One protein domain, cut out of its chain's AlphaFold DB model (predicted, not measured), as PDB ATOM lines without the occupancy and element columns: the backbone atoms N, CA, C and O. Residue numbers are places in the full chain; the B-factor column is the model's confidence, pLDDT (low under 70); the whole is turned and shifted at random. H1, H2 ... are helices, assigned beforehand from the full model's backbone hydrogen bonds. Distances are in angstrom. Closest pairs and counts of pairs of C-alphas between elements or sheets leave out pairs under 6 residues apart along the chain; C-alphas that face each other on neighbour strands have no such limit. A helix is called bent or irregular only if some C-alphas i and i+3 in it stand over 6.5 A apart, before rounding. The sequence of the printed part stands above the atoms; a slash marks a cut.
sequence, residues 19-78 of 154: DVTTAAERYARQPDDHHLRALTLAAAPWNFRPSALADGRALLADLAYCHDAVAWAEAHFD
ATOM      1  N   ASP A  19      25.155 -56.829 -31.179       86.25
ATOM      2  CA  ASP A  19      24.724 -55.609 -30.503       86.25
ATOM      3  C   ASP A  19      25.226 -54.351 -31.223       86.25
ATOM      4  O   ASP A  19      24.502 -53.360 -31.299       86.25
ATOM      5  N   VAL A  20      26.424 -54.399 -31.821       91.62
ATOM      6  CA  VAL A  20      26.965 -53.287 -32.616       91.62
ATOM      7  C   VAL A  20      26.182 -53.118 -33.905       91.62
ATOM      8  O   VAL A  20      25.801 -51.998 -34.219       91.62
ATOM      9  N   THR A  21      25.880 -54.202 -34.630       91.75
ATOM     10  CA  THR A  21      25.055 -54.119 -35.849       91.75
ATOM     11  C   THR A  21      23.698 -53.491 -35.546       91.75
ATOM     12  O   THR A  21      23.286 -52.541 -36.208       91.75
ATOM     13  N   THR A  22      23.038 -53.954 -34.483       93.44
ATOM     14  CA  THR A  22      21.736 -53.420 -34.068       93.44
ATOM     15  C   THR A  22      21.818 -51.942 -33.679       93.44
ATOM     16  O   THR A  22      20.949 -51.153 -34.052       93.44
ATOM     17  N   ALA A  23      22.848 -51.544 -32.925       96.12
ATOM     18  CA  ALA A  23      23.042 -50.152 -32.529       96.12
ATOM     19  C   ALA A  23      23.380 -49.253 -33.730       96.12
ATOM     20  O   ALA A  23      22.845 -48.149 -33.828       96.12
ATOM     21  N   ALA A  24      24.185 -49.744 -34.674       95.12
ATOM     22  CA  ALA A  24      24.548 -49.028 -35.893       95.12
ATOM     23  C   ALA A  24      23.320 -48.763 -36.768       95.12
ATOM     24  O   ALA A  24      23.116 -47.643 -37.224       95.12
ATOM     25  N   GLU A  25      22.439 -49.752 -36.932       96.06
ATOM     26  CA  GLU A  25      21.174 -49.565 -37.647       96.06
ATOM     27  C   GLU A  25      20.252 -48.540 -36.978       96.06
ATOM     28  O   GLU A  25      19.529 -47.813 -37.659       96.06
ATOM     29  N   ARG A  26      20.232 -48.486 -35.640       96.88
ATOM     30  CA  ARG A  26      19.441 -47.483 -34.910       96.88
ATOM     31  C   ARG A  26      20.001 -46.084 -35.126       96.88
ATOM     32  O   ARG A  26      19.232 -45.200 -35.482       96.88
ATOM     33  N   TYR A  27      21.313 -45.919 -34.985       97.88
ATOM     34  CA  TYR A  27      21.987 -44.651 -35.246       97.88
ATOM     35  C   TYR A  27      21.800 -44.186 -36.695       97.88
ATOM     36  O   TYR A  27      21.456 -43.035 -36.923       97.88
ATOM     37  N   ALA A  28      21.887 -45.088 -37.675       96.88
ATOM     38  CA  ALA A  28      21.641 -44.751 -39.077       96.88
ATOM     39  C   ALA A  28      20.202 -44.267 -39.350       96.88
ATOM     40  O   ALA A  28      19.982 -43.455 -40.245       96.88
ATOM     41  N   ARG A  29      19.206 -44.766 -38.601       97.81
ATOM     42  CA  ARG A  29      17.806 -44.317 -38.717       97.81
ATOM     43  C   ARG A  29      17.535 -43.011 -37.975       97.81
ATOM     44  O   ARG A  29      16.653 -42.264 -38.390       97.81
ATOM     45  N   GLN A  30      18.242 -42.774 -36.877       97.88
ATOM     46  CA  GLN A  30      18.074 -41.601 -36.032       97.88
ATOM     47  C   GLN A  30      19.445 -41.145 -35.514       97.88
ATOM     48  O   GLN A  30      19.863 -41.551 -34.425       97.88
ATOM     49  N   PRO A  31      20.169 -40.345 -36.309       97.44
ATOM     50  CA  PRO A  31      21.502 -39.911 -35.941       97.44
ATOM     51  C   PRO A  31      21.423 -38.754 -34.935       97.44
ATOM     52  O   PRO A  31      21.045 -37.637 -35.272       97.44
ATOM     53  N   ASP A  32      21.731 -39.055 -33.675       98.25
ATOM     54  CA  ASP A  32      21.803 -38.100 -32.565       98.25
ATOM     55  C   ASP A  32      22.819 -38.576 -31.504       98.25
ATOM     56  O   ASP A  32      23.321 -39.706 -31.562       98.25
ATOM     57  N   ASP A  33      23.131 -37.723 -30.524       98.56
ATOM     58  CA  ASP A  33      24.120 -38.008 -29.469       98.56
ATOM     59  C   ASP A  33      23.770 -39.250 -28.646       98.56
ATOM     60  O   ASP A  33      24.650 -40.012 -28.235       98.56
ATOM     61  N   HIS A  34      22.476 -39.480 -28.413       98.19
ATOM     62  CA  HIS A  34      21.997 -40.622 -27.646       98.19
ATOM     63  C   HIS A  34      22.282 -41.937 -28.385       98.19
ATOM     64  O   HIS A  34      22.792 -42.894 -27.792       98.19
ATOM     65  N   HIS A  35      21.983 -41.993 -29.681       98.25
ATOM     66  CA  HIS A  35      22.215 -43.176 -30.500       98.25
ATOM     67  C   HIS A  35      23.697 -43.378 -30.826       98.25
ATOM     68  O   HIS A  35      24.151 -44.526 -30.830       98.25
ATOM     69  N   LEU A  36      24.465 -42.298 -31.002       98.31
ATOM     70  CA  LEU A  36      25.922 -42.364 -31.111       98.31
ATOM     71  C   LEU A  36      26.528 -42.978 -29.844       98.31
ATOM     72  O   LEU A  36      27.286 -43.944 -29.925       98.31
ATOM     73  N   ARG A  37      26.119 -42.499 -28.663       98.25
ATOM     74  CA  ARG A  37      26.542 -43.069 -27.377       98.25
ATOM     75  C   ARG A  37      26.200 -44.550 -27.267       98.25
ATOM     76  O   ARG A  37      27.044 -45.349 -26.864       98.25
ATOM     77  N   ALA A  38      24.979 -44.943 -27.628       97.88
ATOM     78  CA  ALA A  38      24.564 -46.343 -27.594       97.88
ATOM     79  C   ALA A  38      25.423 -47.227 -28.517       97.88
ATOM     80  O   ALA A  38      25.831 -48.318 -28.113       97.88
ATOM     81  N   LEU A  39      25.742 -46.743 -29.722       97.62
ATOM     82  CA  LEU A  39      26.643 -47.413 -30.659       97.62
ATOM     83  C   LEU A  39      28.060 -47.550 -30.086       97.62
ATOM     84  O   LEU A  39      28.606 -48.655 -30.069       97.62
ATOM     85  N   THR A  40      28.634 -46.471 -29.553       96.75
ATOM     86  CA  THR A  40      29.970 -46.498 -28.945       96.75
ATOM     87  C   THR A  40      30.043 -47.474 -27.771       96.75
ATOM     88  O   THR A  40      30.990 -48.253 -27.673       96.75
ATOM     89  N   LEU A  41      29.020 -47.512 -26.911       97.06
ATOM     90  CA  LEU A  41      28.953 -48.479 -25.817       97.06
ATOM     91  C   LEU A  41      28.822 -49.915 -26.332       97.06
ATOM     92  O   LEU A  41      29.492 -50.807 -25.812       97.06
ATOM     93  N   ALA A  42      28.008 -50.175 -27.357       96.31
ATOM     94  CA  ALA A  42      27.925 -51.505 -27.962       96.31
ATOM     95  C   ALA A  42      29.292 -51.964 -28.508       96.31
ATOM     96  O   ALA A  42      29.655 -53.130 -28.348       96.31
ATOM     97  N   ALA A  43      30.078 -51.035 -29.064       95.56
ATOM     98  CA  ALA A  43      31.409 -51.271 -29.624       95.56
ATOM     99  C   ALA A  43      32.545 -51.345 -28.581       95.56
ATOM    100  O   ALA A  43      33.699 -51.583 -28.942       95.56
ATOM    101  N   ALA A  44      32.257 -51.202 -27.282       95.75
ATOM    102  CA  ALA A  44      33.268 -51.280 -26.223       95.75
ATOM    103  C   ALA A  44      34.184 -52.530 -26.283       95.75
ATOM    104  O   ALA A  44      35.374 -52.382 -26.016       95.75
ATOM    105  N   PRO A  45      33.730 -53.739 -26.686       94.38
ATOM    106  CA  PRO A  45      34.621 -54.899 -26.804       94.38
ATOM    107  C   PRO A  45      35.707 -54.779 -27.887       94.38
ATOM    108  O   PRO A  45      36.648 -55.564 -27.876       94.38
ATOM    109  N   TRP A  46      35.605 -53.824 -28.818       93.75
ATOM    110  CA  TRP A  46      36.704 -53.489 -29.737       93.75
ATOM    111  C   TRP A  46      37.742 -52.551 -29.106       93.75
ATOM    112  O   TRP A  46      38.871 -52.471 -29.578       93.75
ATOM    113  N   ASN A  47      37.367 -51.852 -28.034       94.25
ATOM    114  CA  ASN A  47      38.189 -50.840 -27.380       94.25
ATOM    115  C   ASN A  47      38.981 -51.396 -26.188       94.25
ATOM    116  O   ASN A  47      40.043 -50.870 -25.869       94.25
ATOM    117  N   PHE A  48      38.475 -52.435 -25.522       95.12
ATOM    118  CA  PHE A  48      39.018 -52.934 -24.255       95.12
ATOM    119  C   PHE A  48      39.145 -54.451 -24.259       95.12
ATOM    120  O   PHE A  48      38.341 -55.156 -24.874       95.12
ATOM    121  N   ARG A  49      40.087 -54.976 -23.469       93.75
ATOM    122  CA  ARG A  49      40.092 -56.405 -23.151       93.75
ATOM    123  C   ARG A  49      38.878 -56.791 -22.304       93.75
ATOM    124  O   ARG A  49      38.345 -55.956 -21.569       93.75
ATOM    125  N   PRO A  50      38.507 -58.087 -22.287       92.56
ATOM    126  CA  PRO A  50      37.423 -58.576 -21.439       92.56
ATOM    127  C   PRO A  50      37.560 -58.187 -19.960       92.56
ATOM    128  O   PRO A  50      36.564 -57.839 -19.333       92.56
ATOM    129  N   SER A  51      38.782 -58.188 -19.415       92.44
ATOM    130  CA  SER A  51      39.049 -57.842 -18.013       92.44
ATOM    131  C   SER A  51      38.809 -56.368 -17.674       92.44
ATOM    132  O   SER A  51      38.563 -56.065 -16.514       92.44
ATOM    133  N   ALA A  52      38.869 -55.468 -18.658       94.06
ATOM    134  CA  ALA A  52      38.688 -54.026 -18.476       94.06
ATOM    135  C   ALA A  52      37.354 -53.513 -19.040       94.06
ATOM    136  O   ALA A  52      37.086 -52.317 -19.013       94.06
ATOM    137  N   LEU A  53      36.502 -54.398 -19.567       93.94
ATOM    138  CA  LEU A  53      35.303 -53.999 -20.299       93.94
ATOM    139  C   LEU A  53      34.289 -53.243 -19.426       93.94
ATOM    140  O   LEU A  53      33.613 -52.350 -19.928       93.94
ATOM    141  N   ALA A  54      34.166 -53.591 -18.143       94.62
ATOM    142  CA  ALA A  54      33.253 -52.906 -17.225       94.62
ATOM    143  C   ALA A  54      33.689 -51.449 -16.992       94.62
ATOM    144  O   ALA A  54      32.919 -50.528 -17.270       94.62
ATOM    145  N   ASP A  55      34.943 -51.250 -16.585       94.06
ATOM    146  CA  ASP A  55      35.520 -49.921 -16.351       94.06
ATOM    147  C   ASP A  55      35.580 -49.105 -17.646       94.06
ATOM    148  O   ASP A  55      35.241 -47.925 -17.668       94.06
ATOM    149  N   GLY A  56      35.925 -49.752 -18.761       95.12
ATOM    150  CA  GLY A  56      35.943 -49.135 -20.079       95.12
ATOM    151  C   GLY A  56      34.563 -48.664 -20.539       95.12
ATOM    152  O   GLY A  56      34.424 -47.560 -21.060       95.12
ATOM    153  N   ARG A  57      33.507 -49.451 -20.297       96.25
ATOM    154  CA  ARG A  57      32.123 -49.019 -20.557       96.25
ATOM    155  C   ARG A  57      31.723 -47.844 -19.674       96.25
ATOM    156  O   ARG A  57      31.046 -46.954 -20.175       96.25
ATOM    157  N   ALA A  58      32.120 -47.838 -18.402       96.50
ATOM    158  CA  ALA A  58      31.849 -46.722 -17.500       96.50
ATOM    159  C   ALA A  58      32.550 -45.437 -17.970       96.50
ATOM    160  O   ALA A  58      31.915 -44.388 -18.016       96.50
ATOM    161  N   LEU A  59      33.809 -45.538 -18.413       95.75
ATOM    162  CA  LEU A  59      34.548 -44.427 -19.013       95.75
ATOM    163  C   LEU A  59      33.843 -43.889 -20.265       95.75
ATOM    164  O   LEU A  59      33.585 -42.694 -20.357       95.75
ATOM    165  N   LEU A  60      33.511 -44.764 -21.220       97.06
ATOM    166  CA  LEU A  60      32.819 -44.359 -22.450       97.06
ATOM    167  C   LEU A  60      31.447 -43.738 -22.152       97.06
ATOM    168  O   LEU A  60      31.037 -42.789 -22.807       97.06
ATOM    169  N   ALA A  61      30.739 -44.251 -21.145       97.25
ATOM    170  CA  ALA A  61      29.414 -43.784 -20.766       97.25
ATOM    171  C   ALA A  61      29.384 -42.328 -20.270       97.25
ATOM    172  O   ALA A  61      28.308 -41.727 -20.351       97.25
ATOM    173  N   ASP A  62      30.511 -41.810 -19.776       96.50
ATOM    174  CA  ASP A  62      30.675 -40.468 -19.199       96.50
ATOM    175  C   ASP A  62      31.175 -39.422 -20.215       96.50
ATOM    176  O   ASP A  62      31.218 -38.227 -19.929       96.50
ATOM    177  N   LEU A  63      31.540 -39.848 -21.430       95.75
ATOM    178  CA  LEU A  63      31.997 -38.931 -22.471       95.75
ATOM    179  C   LEU A  63      30.869 -38.008 -22.950       95.75
ATOM    180  O   LEU A  63      29.702 -38.398 -23.037       95.75
ATOM    181  N   ALA A  64      31.244 -36.791 -23.344       97.00
ATOM    182  CA  ALA A  64      30.366 -35.910 -24.101       97.00
ATOM    183  C   ALA A  64      30.299 -36.391 -25.558       97.00
ATOM    184  O   ALA A  64      31.321 -36.464 -26.244       97.00
ATOM    185  N   TYR A  65      29.095 -36.707 -26.026       97.94
ATOM    186  CA  TYR A  65      28.841 -37.117 -27.403       97.94
ATOM    187  C   TYR A  65      28.321 -35.933 -28.214       97.94
ATOM    188  O   TYR A  65      27.545 -35.137 -27.700       97.94
ATOM    189  N   CYS A  66      28.783 -35.824 -29.461       98.19
ATOM    190  CA  CYS A  66      28.358 -34.799 -30.408       98.19
ATOM    191  C   CYS A  66      28.289 -35.415 -31.808       98.19
ATOM    192  O   CYS A  66      29.308 -35.587 -32.481       98.19
ATOM    193  N   HIS A  67      27.083 -35.784 -32.226       97.62
ATOM    194  CA  HIS A  67      26.789 -36.338 -33.537       97.62
ATOM    195  C   HIS A  67      27.222 -35.382 -34.649       97.62
ATOM    196  O   HIS A  67      27.875 -35.815 -35.594       97.62
ATOM    197  N   ASP A  68      26.939 -34.088 -34.503       98.19
ATOM    198  CA  ASP A  68      27.261 -33.085 -35.520       98.19
ATOM    199  C   ASP A  68      28.767 -33.036 -35.822       98.19
ATOM    200  O   ASP A  68      29.166 -32.888 -36.977       98.19
ATOM    201  N   ALA A  69      29.618 -33.227 -34.806       97.44
ATOM    202  CA  ALA A  69      31.065 -33.303 -34.993       97.44
ATOM    203  C   ALA A  69      31.482 -34.555 -35.783       97.44
ATOM    204  O   ALA A  69      32.343 -34.464 -36.658       97.44
ATOM    205  N   VAL A  70      30.856 -35.706 -35.509       96.12
ATOM    206  CA  VAL A  70      31.097 -36.954 -36.253       96.12
ATOM    207  C   VAL A  70      30.634 -36.818 -37.703       96.12
ATOM    208  O   VAL A  70      31.398 -37.127 -38.610       96.12
ATOM    209  N   ALA A  71      29.426 -36.298 -37.935       96.94
ATOM    210  CA  ALA A  71      28.888 -36.092 -39.278       96.94
ATOM    211  C   ALA A  71      29.740 -35.113 -40.101       96.94
ATOM    212  O   ALA A  71      29.969 -35.327 -41.292       96.94
ATOM    213  N   TRP A  72      30.245 -34.050 -39.470       97.56
ATOM    214  CA  TRP A  72      31.157 -33.118 -40.128       97.56
ATOM    215  C   TRP A  72      32.482 -33.794 -40.500       97.56
ATOM    216  O   TRP A  72      32.960 -33.620 -41.622       97.56
ATOM    217  N   ALA A  73      33.067 -34.574 -39.584       96.06
ATOM    218  CA  ALA A  73      34.311 -35.296 -39.838       96.06
ATOM    219  C   ALA A  73      34.153 -36.315 -40.976       96.06
ATOM    220  O   ALA A  73      34.981 -36.331 -41.887       96.06
ATOM    221  N   GLU A  74      33.052 -37.067 -41.000       94.31
ATOM    222  CA  GLU A  74      32.734 -38.004 -42.083       94.31
ATOM    223  C   GLU A  74      32.640 -37.281 -43.439       94.31
ATOM    224  O   GLU A  74      33.225 -37.715 -44.430       94.31
ATOM    225  N   ALA A  75      31.964 -36.128 -43.492       95.44
ATOM    226  CA  ALA A  75      31.758 -35.386 -44.735       95.44
ATOM    227  C   ALA A  75      32.998 -34.619 -45.237       95.44
ATOM    228  O   ALA A  75      33.070 -34.273 -46.423       95.44
ATOM    229  N   HIS A  76      33.939 -34.273 -44.352       95.56
ATOM    230  CA  HIS A  76      34.973 -33.275 -44.657       95.56
ATOM    231  C   HIS A  76      36.402 -33.656 -44.268       95.56
ATOM    232  O   HIS A  76      37.341 -33.020 -44.753       95.56
ATOM    233  N   PHE A  77      36.589 -34.659 -43.415       92.56
ATOM    234  CA  PHE A  77      37.889 -34.997 -42.845       92.56
ATOM    235  C   PHE A  77      38.319 -36.427 -43.167       92.56
ATOM    236  O   PHE A  77      39.377 -36.595 -43.767       92.56
ATOM    237  N   ASP A  78      37.522 -37.440 -42.832       88.94
ATOM    238  CA  ASP A  78      38.000 -38.829 -42.735       88.94
ATOM    239  C   ASP A  78      38.576 -39.380 -44.054       88.94
ATOM    240  O   ASP A  78      39.702 -39.881 -44.083       88.94
TER     241      ASP A  78
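AT A GLANCE: This is residues 19 to 78 of the 154 residues of the protein "Alpha/beta hydrolase" of Streptomyces auratus AGR0001 (UniProt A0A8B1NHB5). H4, the longest helix, packs by its end on H2; H1 lies along H2's other side, and H5 stands crosswise at one end. The 60 printed residues include five named helices, H1 to H5: all helix. The whole is only just compact, close to loose: radius of gyration of the C-alphas 12.1 A, spans 36 by 21 by 19 A.

IN THESE COORDINATES: Find C-alpha 50 at (37.423, -58.576, -21.439), where irregular H4, residues 50 to 61, 16.8 A long, begins; C-alphas 51 and 54 are 7.7 A apart. H1 is residues 19 to 29, H2 33 to 42, H3 44 to 47, and H5 67 to 76, ending at (34.973, -33.275, -44.657).

HOW THE PARTS SIT: H4 touches H3 and, with residues 57 to 61 alone, H2; C-alpha 57 is 6.2 A from C-alphas 41 and 44. H1 and H2 are a hairpin, C-alphas 23 and 39 closest at 4.9 A. H5 is close to H2 but not clearly touching, about perpendicular at 83 degrees. H1, H2 and H5 have every O i to N i+4 pair within hydrogen-bond range, H4 6 of 8.

THE WHOLE: The printed part has no cut; no printed residue is under pLDDT 70.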